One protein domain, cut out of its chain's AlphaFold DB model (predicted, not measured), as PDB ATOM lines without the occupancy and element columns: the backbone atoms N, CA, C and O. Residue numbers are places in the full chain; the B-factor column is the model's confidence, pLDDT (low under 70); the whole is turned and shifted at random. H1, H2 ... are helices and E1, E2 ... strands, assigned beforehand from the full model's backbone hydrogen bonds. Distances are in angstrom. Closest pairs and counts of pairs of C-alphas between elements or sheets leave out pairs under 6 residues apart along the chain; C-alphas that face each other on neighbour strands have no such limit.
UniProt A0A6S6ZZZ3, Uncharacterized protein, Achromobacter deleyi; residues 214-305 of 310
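AT A GLANCE: This is residues 214 to 305 of the 310 residues of an uncharacterized protein of Achromobacter deleyi (UniProt A0A6S6ZZZ3). One antiparallel sheet of five strands, strongly twisted and curled like part of a barrel, folds back on itself: E3 and E2 face E4 and E5, with E1 as the hinge. Helix H1, at the end of a long link, lies off to one side of this folded sheet. The 92 printed residues run E1, E2, E3, E4, E5, H1, the sheet's order is E3, E2, E1, E4, E5, and the class is mixed. The whole is compact, with a radius of gyration of the C-alphas of 13.0 A and spans of 34 by 33 by 24 A.

IN THESE COORDINATES: Find C-alpha 214 at (11.430, -11.208, -23.996); from there E1, residues 214 to 227, runs 28.9 A and bends by 83 degrees at residue 222. E2, residues 230 to 239, spans 26.4 A, and E3, residues 242 to 250, 25.5 A. Look next at E4, residues 265 to 271, 19.2 A, and E5, residues 276 to 279, 9.9 A. H1, residues 291 to 305, covers 21.2 A and ends at C-alpha 305, (7.203, -34.031, -17.106).

HOW THE PARTS SIT: Start at E1, whose pairing is staggered: residues 214 to 220 pair with E4, where N 217 and O 268 are 2.8 A apart, and residues 221 to 227 with E2, where N 232 and O 225 are 2.8 A apart. E1, E2 and E3 form a meander, each strand the antiparallel neighbour of the one before; N 235 and O 246 are 2.9 A apart. With E4, antiparallel neighbour of E1, they make a Greek key. In the hairpin E4 and E5, N 269 and O 278 are 2.8 A apart. Across the fold, the closest C-alphas of edge strands E3 and E5, Ser 248 and Leu 279, are 6.4 A apart. H1 is not on the sheet; 10 of its 11 O i to N i+4 pairs are within hydrogen-bond range.

THE WHOLE: The farthest C-alphas, Lys 242 and Thr 292, are 35.3 A apart. The printed part has no cut; the links E3 to E4 and E5 to H1 are long. The model's pLDDT is under 70 at residues 302 to 305.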
ATOM      1  N   PHE A 214      12.617 -10.394 -24.191       86.94
ATOM      2  CA  PHE A 214      11.430 -11.208 -23.996       86.94
ATOM      3  C   PHE A 214      11.191 -11.497 -22.520       86.94
ATOM      4  O   PHE A 214      12.120 -11.594 -21.724       86.94
ATOM      5  N   THR A 215       9.924 -11.667 -22.167       86.25
ATOM      6  CA  THR A 215       9.526 -12.250 -20.888       86.25
ATOM      7  C   THR A 215       8.781 -13.549 -21.178       86.25
ATOM      8  O   THR A 215       7.781 -13.502 -21.903       86.25
ATOM      9  N   PRO A 216       9.256 -14.703 -20.684       87.00
ATOM     10  CA  PRO A 216       8.557 -15.971 -20.851       87.00
ATOM     11  C   PRO A 216       7.238 -15.946 -20.078       87.00
ATOM     12  O   PRO A 216       7.164 -15.444 -18.956       87.00
ATOM     13  N   VAL A 217       6.180 -16.472 -20.690       87.19
ATOM     14  CA  VAL A 217       4.864 -16.576 -20.066       87.19
ATOM     15  C   VAL A 217       4.176 -17.874 -20.469       87.19
ATOM     16  O   VAL A 217       4.110 -18.227 -21.645       87.19
ATOM     17  N   VAL A 218       3.609 -18.562 -19.482       86.81
ATOM     18  CA  VAL A 218       2.771 -19.743 -19.695       86.81
ATOM     19  C   VAL A 218       1.379 -19.303 -20.132       86.81
ATOM     20  O   VAL A 218       0.763 -18.452 -19.486       86.81
ATOM     21  N   VAL A 219       0.874 -19.874 -21.225       88.56
ATOM     22  CA  VAL A 219      -0.450 -19.546 -21.764       88.56
ATOM     23  C   VAL A 219      -1.314 -20.796 -21.935       88.56
ATOM     24  O   VAL A 219      -0.825 -21.813 -22.426       88.56
ATOM     25  N   PRO A 220      -2.609 -20.739 -21.576       89.38
ATOM     26  CA  PRO A 220      -3.548 -21.811 -21.871       89.38
ATOM     27  C   PRO A 220      -3.926 -21.814 -23.355       89.38
ATOM     28  O   PRO A 220      -4.261 -20.771 -23.942       89.38
ATOM     29  N   ILE A 221      -3.932 -23.005 -23.941       90.69
ATOM     30  CA  ILE A 221      -4.422 -23.258 -25.290       90.69
ATOM     31  C   ILE A 221      -5.937 -23.445 -25.225       90.69
ATOM     32  O   ILE A 221      -6.464 -24.176 -24.393       90.69
ATOM     33  N   LYS A 222      -6.657 -22.733 -26.092       91.12
ATOM     34  CA  LYS A 222      -8.122 -22.813 -26.190       91.12
ATOM     35  C   LYS A 222      -8.578 -23.703 -27.327       91.12
ATOM     36  O   LYS A 222      -9.609 -24.355 -27.221       91.12
ATOM     37  N   GLN A 223      -7.874 -23.629 -28.448       90.12
ATOM     38  CA  GLN A 223      -8.267 -24.334 -29.650       90.12
ATOM     39  C   GLN A 223      -7.065 -24.536 -30.551       90.12
ATOM     40  O   GLN A 223      -6.305 -23.601 -30.801       90.12
ATOM     41  N   GLU A 224      -6.990 -25.721 -31.127       90.81
ATOM     42  CA  GLU A 224      -6.065 -26.064 -32.187       90.81
ATOM     43  C   GLU A 224      -6.853 -26.498 -33.421       90.81
ATOM     44  O   GLU A 224      -7.910 -27.124 -33.321       90.81
ATOM     45  N   ARG A 225      -6.390 -26.091 -34.601       90.38
ATOM     46  CA  ARG A 225      -6.976 -26.512 -35.872       90.38
ATOM     47  C   ARG A 225      -5.896 -26.661 -36.925       90.38
ATOM     48  O   ARG A 225      -5.022 -25.806 -37.035       90.38
ATOM     49  N   VAL A 226      -6.014 -27.685 -37.758       87.19
ATOM     50  CA  VAL A 226      -5.146 -27.860 -38.923       87.19
ATOM     51  C   VAL A 226      -5.866 -27.321 -40.152       87.19
ATOM     52  O   VAL A 226      -6.975 -27.741 -40.471       87.19
ATOM     53  N   VAL A 227      -5.251 -26.360 -40.837       82.06
ATOM     54  CA  VAL A 227      -5.814 -25.712 -42.028       82.06
ATOM     55  C   VAL A 227      -4.759 -25.716 -43.127       82.06
ATOM     56  O   VAL A 227      -3.681 -25.155 -42.952       82.06
ATOM     57  N   PHE A 228      -5.052 -26.372 -44.256       80.44
ATOM     58  CA  PHE A 228      -4.101 -26.577 -45.362       80.44
ATOM     59  C   PHE A 228      -2.730 -27.126 -44.905       80.44
ATOM     60  O   PHE A 228      -1.685 -26.710 -45.396       80.44
ATOM     61  N   GLY A 229      -2.727 -28.038 -43.925       81.69
ATOM     62  CA  GLY A 229      -1.507 -28.646 -43.378       81.69
ATOM     63  C   GLY A 229      -0.703 -27.761 -42.417       81.69
ATOM     64  O   GLY A 229       0.349 -28.198 -41.963       81.69
ATOM     65  N   LYS A 230      -1.182 -26.553 -42.096       85.88
ATOM     66  CA  LYS A 230      -0.610 -25.677 -41.063       85.88
ATOM     67  C   LYS A 230      -1.412 -25.779 -39.776       85.88
ATOM     68  O   LYS A 230      -2.643 -25.734 -39.816       85.88
ATOM     69  N   THR A 231      -0.724 -25.848 -38.645       89.19
ATOM     70  CA  THR A 231      -1.362 -25.882 -37.328       89.19
ATOM     71  C   THR A 231      -1.617 -24.457 -36.849       89.19
ATOM     72  O   THR A 231      -0.717 -23.622 -36.796       89.19
ATOM     73  N   ILE A 232      -2.871 -24.138 -36.543       89.81
ATOM     74  CA  ILE A 232      -3.300 -22.826 -36.063       89.81
ATOM     75  C   ILE A 232      -3.790 -22.972 -34.628       89.81
ATOM     76  O   ILE A 232      -4.814 -23.605 -34.374       89.81
ATOM     77  N   VAL A 233      -3.088 -22.324 -33.706       90.81
ATOM     78  CA  VAL A 233      -3.346 -22.419 -32.270       90.81
ATOM     79  C   VAL A 233      -3.887 -21.098 -31.760       90.81
ATOM     80  O   VAL A 233      -3.283 -20.041 -31.946       90.81
ATOM     81  N   THR A 234      -5.047 -21.159 -31.117       91.12
ATOM     82  CA  THR A 234      -5.649 -20.046 -30.390       91.12
ATOM     83  C   THR A 234      -5.369 -20.224 -28.909       91.12
ATOM     84  O   THR A 234      -5.767 -21.223 -28.314       91.12
ATOM     85  N   PHE A 235      -4.731 -19.234 -28.306       90.25
ATOM     86  CA  PHE A 235      -4.419 -19.204 -26.883       90.25
ATOM     87  C   PHE A 235      -4.937 -17.907 -26.269       90.25
ATOM     88  O   PHE A 235      -5.272 -16.955 -26.983       90.25
ATOM     89  N   SER A 236      -5.033 -17.853 -24.944       87.62
ATOM     90  CA  SER A 236      -5.413 -16.615 -24.263       87.62
ATOM     91  C   SER A 236      -4.298 -16.078 -23.393       87.62
ATOM     92  O   SER A 236      -3.627 -16.831 -22.702       87.62
ATOM     93  N   CYS A 237      -4.133 -14.762 -23.404       85.44
ATOM     94  CA  CYS A 237      -3.247 -14.071 -22.488       85.44
ATOM     95  C   CYS A 237      -3.904 -12.781 -21.993       85.44
ATOM     96  O   CYS A 237      -4.647 -12.113 -22.719       85.44
ATOM     97  N   ARG A 238      -3.632 -12.427 -20.738       79.31
ATOM     98  CA  ARG A 238      -4.034 -11.150 -20.157       79.31
ATOM     99  C   ARG A 238      -3.041 -10.070 -20.582       79.31
ATOM    100  O   ARG A 238      -1.856 -10.153 -20.279       79.31
ATOM    101  N   VAL A 239      -3.531  -9.049 -21.277       78.19
ATOM    102  CA  VAL A 239      -2.736  -7.889 -21.698       78.19
ATOM    103  C   VAL A 239      -3.476  -6.629 -21.266       78.19
ATOM    104  O   VAL A 239      -4.612  -6.424 -21.700       78.19
ATOM    105  N   ALA A 240      -2.833  -5.801 -20.433       73.44
ATOM    106  CA  ALA A 240      -3.426  -4.602 -19.825       73.44
ATOM    107  C   ALA A 240      -4.762  -4.907 -19.113       73.44
ATOM    108  O   ALA A 240      -5.815  -4.387 -19.478       73.44
ATOM    109  N   ASP A 241      -4.721  -5.855 -18.171       74.56
ATOM    110  CA  ASP A 241      -5.854  -6.309 -17.347       74.56
ATOM    111  C   ASP A 241      -7.073  -6.899 -18.061       74.56
ATOM    112  O   ASP A 241      -8.072  -7.244 -17.428       74.56
ATOM    113  N   LYS A 242      -6.983  -7.124 -19.371       80.19
ATOM    114  CA  LYS A 242      -8.033  -7.790 -20.143       80.19
ATOM    115  C   LYS A 242      -7.512  -9.093 -20.721       80.19
ATOM    116  O   LYS A 242      -6.464  -9.121 -21.366       80.19
ATOM    117  N   GLN A 243      -8.260 -10.175 -20.518       84.12
ATOM    118  CA  GLN A 243      -7.988 -11.438 -21.195       84.12
ATOM    119  C   GLN A 243      -8.310 -11.275 -22.682       84.12
ATOM    120  O   GLN A 243      -9.424 -10.911 -23.059       84.12
ATOM    121  N   LYS A 244      -7.316 -11.519 -23.532       85.69
ATOM    122  CA  LYS A 244      -7.435 -11.453 -24.987       85.69
ATOM    123  C   LYS A 244      -7.045 -12.795 -25.584       85.69
ATOM    124  O   LYS A 244      -6.164 -13.484 -25.074       85.69
ATOM    125  N   ASN A 245      -7.715 -13.151 -26.672       88.44
ATOM    126  CA  ASN A 245      -7.359 -14.320 -27.458       88.44
ATOM    127  C   ASN A 245      -6.362 -13.903 -28.542       88.44
ATOM    128  O   ASN A 245      -6.533 -12.867 -29.191       88.44
ATOM    129  N   PHE A 246      -5.349 -14.732 -28.735       87.19
ATOM    130  CA  PHE A 246      -4.316 -14.578 -29.743       87.19
ATOM    131  C   PHE A 246      -4.245 -15.853 -30.571       87.19
ATOM    132  O   PHE A 246      -4.582 -16.936 -30.095       87.19
ATOM    133  N   THR A 247      -3.816 -15.718 -31.819       89.38
ATOM    134  CA  THR A 247      -3.702 -16.844 -32.739       89.38
ATOM    135  C   THR A 247      -2.299 -16.881 -33.315       89.38
ATOM    136  O   THR A 247      -1.828 -15.875 -33.846       89.38
ATOM    137  N   SER A 248      -1.657 -18.043 -33.237       88.88
ATOM    138  CA  SER A 248      -0.363 -18.309 -33.858       88.88
ATOM    139  C   SER A 248      -0.492 -19.427 -34.888       88.88
ATOM    140  O   SER A 248      -1.255 -20.372 -34.698       88.88
ATOM    141  N   ALA A 249       0.225 -19.292 -35.997       89.81
ATOM    142  CA  ALA A 249       0.322 -20.293 -37.049       89.81
ATOM    143  C   ALA A 249       1.686 -20.981 -37.001       89.81
ATOM    144  O   ALA A 249       2.707 -20.320 -36.807       89.81
ATOM    145  N   PHE A 250       1.687 -22.291 -37.205       89.56
ATOM    146  CA  PHE A 250       2.837 -23.186 -37.249       89.56
ATOM    147  C   PHE A 250       2.926 -23.811 -38.641       89.56
ATOM    148  O   PHE A 250       1.898 -24.060 -39.282       89.56
ATOM    149  N   GLU A 251       4.147 -24.000 -39.141       86.75
ATOM    150  CA  GLU A 251       4.347 -24.693 -40.414       86.75
ATOM    151  C   GLU A 251       4.023 -26.190 -40.285       86.75
ATOM    152  O   GLU A 251       3.759 -26.707 -39.199       86.75
ATOM    153  N   LYS A 252       3.985 -26.900 -41.414       85.00
ATOM    154  CA  LYS A 252       3.636 -28.323 -41.432       85.00
ATOM    155  C   LYS A 252       4.626 -29.128 -40.582       85.00
ATOM    156  O   LYS A 252       5.816 -29.135 -40.877       85.00
ATOM    157  N   GLY A 253       4.111 -29.826 -39.570       81.94
ATOM    158  CA  GLY A 253       4.915 -30.620 -38.634       81.94
ATOM    159  C   GLY A 253       5.526 -29.819 -37.478       81.94
ATOM    160  O   GLY A 253       6.128 -30.421 -36.597       81.94
ATOM    161  N   GLU A 254       5.354 -28.493 -37.442       87.69
ATOM    162  CA  GLU A 254       5.691 -27.694 -36.264       87.69
ATOM    163  C   GLU A 254       4.537 -27.743 -35.255       87.69
ATOM    164  O   GLU A 254       3.376 -27.513 -35.603       87.69
ATOM    165  N   THR A 255       4.870 -27.986 -33.991       89.94
ATOM    166  CA  THR A 255       3.927 -27.968 -32.868       89.94
ATOM    167  C   THR A 255       4.335 -26.912 -31.843       89.94
ATOM    168  O   THR A 255       5.511 -26.532 -31.788       89.94
ATOM    169  N   PRO A 256       3.395 -26.395 -31.036       91.12
ATOM    170  CA  PRO A 256       3.717 -25.586 -29.868       91.12
ATOM    171  C   PRO A 256       4.685 -26.281 -28.910       91.12
ATOM    172  O   PRO A 256       4.711 -27.505 -28.792       91.12
ATOM    173  N   PHE A 257       5.445 -25.482 -28.169       91.19
ATOM    174  CA  PHE A 257       6.174 -25.968 -27.004       91.19
ATOM    175  C   PHE A 257       5.198 -26.150 -25.832       91.19
ATOM    176  O   PHE A 257       4.932 -25.202 -25.084       91.19
ATOM    177  N   TYR A 258       4.610 -27.340 -25.715       89.44
ATOM    178  CA  TYR A 258       3.713 -27.688 -24.610       89.44
ATOM    179  C   TYR A 258       4.493 -27.903 -23.311       89.44
ATOM    180  O   TYR A 258       5.614 -28.408 -23.327       89.44
ATOM    181  N   LEU A 259       3.889 -27.512 -22.189       85.94
ATOM    182  CA  LEU A 259       4.463 -27.695 -20.848       85.94
ATOM    183  C   LEU A 259       3.832 -28.868 -20.093       85.94
ATOM    184  O   LEU A 259       4.355 -29.303 -19.073       85.94
ATOM    185  N   ASP A 260       2.714 -29.387 -20.592       82.69
ATOM    186  CA  ASP A 260       2.000 -30.510 -20.007       82.69
ATOM    187  C   ASP A 260       1.727 -31.610 -21.046       82.69
ATOM    188  O   ASP A 260       1.461 -31.305 -22.210       82.69
ATOM    189  N   PRO A 261       1.691 -32.890 -20.627       80.12
ATOM    190  CA  PRO A 261       1.369 -34.008 -21.517       80.12
ATOM    191  C   PRO A 261      -0.046 -33.959 -22.106       80.12
ATOM    192  O   PRO A 261      -0.339 -34.685 -23.048       80.12
ATOM    193  N   LYS A 262      -0.945 -33.157 -21.517       83.88
ATOM    194  CA  LYS A 262      -2.327 -32.990 -21.990       83.88
ATOM    195  C   LYS A 262      -2.460 -31.875 -23.031       83.88
ATOM    196  O   LYS A 262      -3.577 -31.617 -23.470       83.88
ATOM    197  N   GLU A 263      -1.358 -31.217 -23.398       85.88
ATOM    198  CA  GLU A 263      -1.304 -30.172 -24.424       85.88
ATOM    199  C   GLU A 263      -2.224 -28.962 -24.141       85.88
ATOM    200  O   GLU A 263      -2.683 -28.256 -25.041       85.88
ATOM    201  N   THR A 264      -2.497 -28.688 -22.863       86.19
ATOM    202  CA  THR A 264      -3.425 -27.626 -22.435       86.19
ATOM    203  C   THR A 264      -2.743 -26.284 -22.190       86.19
ATOM    204  O   THR A 264      -3.381 -25.227 -22.245       86.19
ATOM    205  N   THR A 265      -1.441 -26.300 -21.933       87.12
ATOM    206  CA  THR A 265      -0.603 -25.141 -21.650       87.12
ATOM    207  C   THR A 265       0.664 -25.188 -22.485       87.12
ATOM    208  O   THR A 265       1.269 -26.234 -22.711       87.12
ATOM    209  N   ALA A 266       1.071 -24.021 -22.965       90.44
ATOM    210  CA  ALA A 266       2.261 -23.886 -23.784       90.44
ATOM    211  C   ALA A 266       3.059 -22.648 -23.400       90.44
ATOM    212  O   ALA A 266       2.555 -21.710 -22.771       90.44
ATOM    213  N   LEU A 267       4.325 -22.660 -23.801       90.06
ATOM    214  CA  LEU A 267       5.247 -21.568 -23.566       90.06
ATOM    215  C   LEU A 267       5.105 -20.497 -24.651       90.06
ATOM    216  O   LEU A 267       5.281 -20.747 -25.846       90.06
ATOM    217  N   ALA A 268       4.822 -19.275 -24.221       90.44
ATOM    218  CA  ALA A 268       4.879 -18.086 -25.051       90.44
ATOM    219  C   ALA A 268       5.958 -17.127 -24.542       90.44
ATOM    220  O   ALA A 268       6.370 -17.166 -23.386       90.44
ATOM    221  N   ILE A 269       6.387 -16.219 -25.408       89.94
ATOM    222  CA  ILE A 269       7.256 -15.095 -25.068       89.94
ATOM    223  C   ILE A 269       6.520 -13.790 -25.323       89.94
ATOM    224  O   ILE A 269       5.806 -13.642 -26.314       89.94
ATOM    225  N   MET A 270       6.690 -12.826 -24.426       87.44
ATOM    226  CA  MET A 270       6.094 -11.505 -24.544       87.44
ATOM    227  C   MET A 270       7.160 -10.459 -24.835       87.44
ATOM    228  O   MET A 270       8.165 -10.377 -24.135       87.44
ATOM    229  N   ILE A 271       6.920  -9.625 -25.847       85.75
ATOM    230  CA  ILE A 271       7.749  -8.441 -26.108       85.75
ATOM    231  C   ILE A 271       7.355  -7.351 -25.109       85.75
ATOM    232  O   ILE A 271       6.234  -6.837 -25.186       85.75
ATOM    233  N   ARG A 272       8.270  -6.973 -24.205       74.62
ATOM    234  CA  ARG A 272       8.009  -6.024 -23.103       74.62
ATOM    235  C   ARG A 272       7.442  -4.678 -23.578       74.62
ATOM    236  O   ARG A 272       6.558  -4.123 -22.939       74.62
ATOM    237  N   GLU A 273       7.897  -4.193 -24.729       77.44
ATOM    238  CA  GLU A 273       7.536  -2.878 -25.282       77.44
ATOM    239  C   GLU A 273       6.216  -2.855 -26.065       77.44
ATOM    240  O   GLU A 273       5.630  -1.793 -26.259       77.44
ATOM    241  N   ARG A 274       5.750  -4.005 -26.567       74.69
ATOM    242  CA  ARG A 274       4.564  -4.077 -27.444       74.69
ATOM    243  C   ARG A 274       3.432  -4.938 -26.892       74.69
ATOM    244  O   ARG A 274       2.351  -4.944 -27.476       74.69
ATOM    245  N   SER A 275       3.678  -5.668 -25.805       80.12
ATOM    246  CA  SER A 275       2.730  -6.600 -25.184       80.12
ATOM    247  C   SER A 275       2.104  -7.567 -26.201       80.12
ATOM    248  O   SER A 275       0.908  -7.867 -26.158       80.12
ATOM    249  N   ILE A 276       2.919  -8.024 -27.156       83.12
ATOM    250  CA  ILE A 276       2.540  -9.014 -28.166       83.12
ATOM    251  C   ILE A 276       3.061 -10.366 -27.674       83.12
ATOM    252  O   ILE A 276       4.282 -10.540 -27.632       83.12
ATOM    253  N   PRO A 277       2.181 -11.306 -27.286       88.19
ATOM    254  CA  PRO A 277       2.598 -12.660 -26.974       88.19
ATOM    255  C   PRO A 277       2.820 -13.454 -28.266       88.19
ATOM    256  O   PRO A 277       2.001 -13.415 -29.188       88.19
ATOM    257  N   ILE A 278       3.923 -14.191 -28.322       90.00
ATOM    258  CA  ILE A 278       4.305 -15.063 -29.432       90.00
ATOM    259  C   ILE A 278       4.480 -16.468 -28.872       90.00
ATOM    260  O   ILE A 278       5.259 -16.674 -27.948       90.00
ATOM    261  N   LEU A 279       3.743 -17.430 -29.423       91.56
ATOM    262  CA  LEU A 279       3.827 -18.826 -29.002       91.56
ATOM    263  C   LEU A 279       5.093 -19.469 -29.581       91.56
ATOM    264  O   LEU A 279       5.353 -19.318 -30.782       91.56
ATOM    265  N   LEU A 280       5.861 -20.162 -28.742       91.12
ATOM    266  CA  LEU A 280       7.070 -20.865 -29.160       91.12
ATOM    267  C   LEU A 280       6.735 -22.242 -29.743       91.12
ATOM    268  O   LEU A 280       5.726 -22.855 -29.400       91.12
ATOM    269  N   ASP A 281       7.576 -22.696 -30.664       92.56
ATOM    270  CA  ASP A 281       7.546 -24.035 -31.243       92.56
ATOM    271  C   ASP A 281       8.353 -25.022 -30.401       92.56
ATOM    272  O   ASP A 281       9.250 -24.623 -29.659       92.56
ATOM    273  N   SER A 282       8.065 -26.313 -30.546       89.56
ATOM    274  CA  SER A 282       8.749 -27.400 -29.836       89.56
ATOM    275  C   SER A 282      10.270 -27.408 -30.053       89.56
ATOM    276  O   SER A 282      11.027 -27.767 -29.149       89.56
ATOM    277  N   ALA A 283      10.749 -26.935 -31.209       87.94
ATOM    278  CA  ALA A 283      12.177 -26.787 -31.490       87.94
ATOM    279  C   ALA A 283      12.791 -25.482 -30.940       87.94
ATOM    280  O   ALA A 283      14.012 -25.316 -31.015       87.94
ATOM    281  N   LEU A 284      11.982 -24.583 -30.367       89.62
ATOM    282  CA  LEU A 284      12.366 -23.244 -29.904       89.62
ATOM    283  C   LEU A 284      13.051 -22.408 -31.006       89.62
ATOM    284  O   LEU A 284      13.873 -21.539 -30.722       89.62
ATOM    285  N   ALA A 285      12.734 -22.670 -32.276       89.38
ATOM    286  CA  ALA A 285      13.381 -22.062 -33.438       89.38
ATOM    287  C   ALA A 285      12.809 -20.682 -33.810       89.38
ATOM    288  O   ALA A 285      13.369 -19.970 -34.647       89.38
ATOM    289  N   ARG A 286      11.690 -20.270 -33.204       88.88
ATOM    290  CA  ARG A 286      11.082 -18.943 -33.421       88.88
ATOM    291  C   ARG A 286      11.892 -17.786 -32.841       88.88
ATOM    292  O   ARG A 286      11.784 -16.664 -33.347       88.88
ATOM    293  N   ALA A 287      12.705 -18.045 -31.822       88.62
ATOM    294  CA  ALA A 287      13.609 -17.081 -31.206       88.62
ATOM    295  C   ALA A 287      15.069 -17.451 -31.513       88.62
ATOM    296  O   ALA A 287      15.413 -18.625 -31.591       88.62
ATOM    297  N   GLY A 288      15.931 -16.449 -31.693       88.81
ATOM    298  CA  GLY A 288      17.369 -16.611 -31.938       88.81
ATOM    299  C   GLY A 288      18.154 -17.000 -30.683       88.81
ATOM    300  O   GLY A 288      19.078 -16.283 -30.291       88.81
ATOM    301  N   LEU A 289      17.726 -18.081 -30.035       88.75
ATOM    302  CA  LEU A 289      18.376 -18.685 -28.878       88.75
ATOM    303  C   LEU A 289      19.626 -19.452 -29.321       88.75
ATOM    304  O   LEU A 289      19.653 -20.012 -30.422       88.75
ATOM    305  N   THR A 290      20.651 -19.480 -28.474       89.94
ATOM    306  CA  THR A 290      21.806 -20.364 -28.682       89.94
ATOM    307  C   THR A 290      21.410 -21.819 -28.437       89.94
ATOM    308  O   THR A 290      20.371 -22.107 -27.841       89.94
ATOM    309  N   ASP A 291      22.229 -22.763 -28.897       88.75
ATOM    310  CA  ASP A 291      21.980 -24.189 -28.649       88.75
ATOM    311  C   ASP A 291      21.989 -24.505 -27.149       88.75
ATOM    312  O   ASP A 291      21.078 -25.166 -26.662       88.75
ATOM    313  N   THR A 292      22.917 -23.902 -26.400       87.69
ATOM    314  CA  THR A 292      22.990 -24.025 -24.938       87.69
ATOM    315  C   THR A 292      21.714 -23.540 -24.245       87.69
ATOM    316  O   THR A 292      21.144 -24.267 -23.441       87.69
ATOM    317  N   GLU A 293      21.205 -22.356 -24.609       88.38
ATOM    318  CA  GLU A 293      19.963 -21.800 -24.047       88.38
ATOM    319  C   GLU A 293      18.748 -22.685 -24.385       88.38
ATOM    320  O   GLU A 293      17.838 -22.853 -23.572       88.38
ATOM    321  N   ARG A 294      18.711 -23.268 -25.592       89.50
ATOM    322  CA  ARG A 294      17.629 -24.177 -25.996       89.50
ATOM    323  C   ARG A 294      17.649 -25.474 -25.203       89.50
ATOM    324  O   ARG A 294      16.583 -25.952 -24.815       89.50
ATOM    325  N   ASP A 295      18.826 -26.035 -24.974       87.06
ATOM    326  CA  ASP A 295      18.969 -27.290 -24.245       87.06
ATOM    327  C   ASP A 295      18.664 -27.111 -22.755       87.06
ATOM    328  O   ASP A 295      17.959 -27.941 -22.183       87.06
ATOM    329  N   GLU A 296      19.057 -25.985 -22.155       86.38
ATOM    330  CA  GLU A 296      18.667 -25.616 -20.787       86.38
ATOM    331  C   GLU A 296      17.144 -25.495 -20.639       86.38
ATOM    332  O   GLU A 296      16.555 -26.094 -19.737       86.38
ATOM    333  N   LEU A 297      16.475 -24.788 -21.557       86.31
ATOM    334  CA  LEU A 297      15.014 -24.649 -21.534       86.31
ATOM    335  C   LEU A 297      14.296 -25.994 -21.704       86.31
ATOM    336  O   LEU A 297      13.283 -26.245 -21.047       86.31
ATOM    337  N   ARG A 298      14.816 -26.883 -22.560       85.56
ATOM    338  CA  ARG A 298      14.270 -28.238 -22.724       85.56
ATOM    339  C   ARG A 298      14.492 -29.094 -21.488       85.56
ATOM    340  O   ARG A 298      13.562 -29.785 -21.086       85.56
ATOM    341  N   ALA A 299      15.673 -29.034 -20.878       83.38
ATOM    342  CA  ALA A 299      15.978 -29.778 -19.662       83.38
ATOM    343  C   ALA A 299      15.040 -29.370 -18.518       83.38
ATOM    344  O   ALA A 299      14.488 -30.234 -17.840       83.38
ATOM    345  N   GLN A 300      14.773 -28.069 -18.365       81.19
ATOM    346  CA  GLN A 300      13.814 -27.569 -17.378       81.19
ATOM    347  C   GLN A 300      12.381 -28.022 -17.682       81.19
ATOM    348  O   GLN A 300      11.667 -28.441 -16.777       81.19
ATOM    349  N   ALA A 301      11.961 -28.016 -18.949       76.06
ATOM    350  CA  ALA A 301      10.633 -28.497 -19.335       76.06
ATOM    351  C   ALA A 301      10.466 -30.025 -19.178       76.06
ATOM    352  O   ALA A 301       9.392 -30.498 -18.817       76.06
ATOM    353  N   GLN A 302      11.518 -30.812 -19.423       69.69
ATOM    354  CA  GLN A 302      11.505 -32.276 -19.273       69.69
ATOM    355  C   GLN A 302      11.630 -32.718 -17.810       69.69
ATOM    356  O   GLN A 302      10.986 -33.681 -17.401       69.69
ATOM    357  N   GLY A 303      12.378 -31.978 -16.987       58.78
ATOM    358  CA  GLY A 303      12.385 -32.166 -15.532       58.78
ATOM    359  C   GLY A 303      11.004 -31.953 -14.893       58.78
ATOM    360  O   GLY A 303      10.741 -32.466 -13.809       58.78
ATOM    361  N   GLN A 304      10.095 -31.254 -15.584       54.31
ATOM    362  CA  GLN A 304       8.708 -31.032 -15.161       54.31
ATOM    363  C   GLN A 304       7.741 -32.148 -15.587       54.31
ATOM    364  O   GLN A 304       6.716 -32.331 -14.931       54.31
ATOM    365  N   SER A 305       8.049 -32.921 -16.638       49.97
ATOM    366  CA  SER A 305       7.203 -34.031 -17.106       49.97
ATOM    367  C   SER A 305       7.491 -35.369 -16.408       49.97
ATOM    368  O   SER A 305       6.697 -36.301 -16.530       49.97
TER     369      SER A 305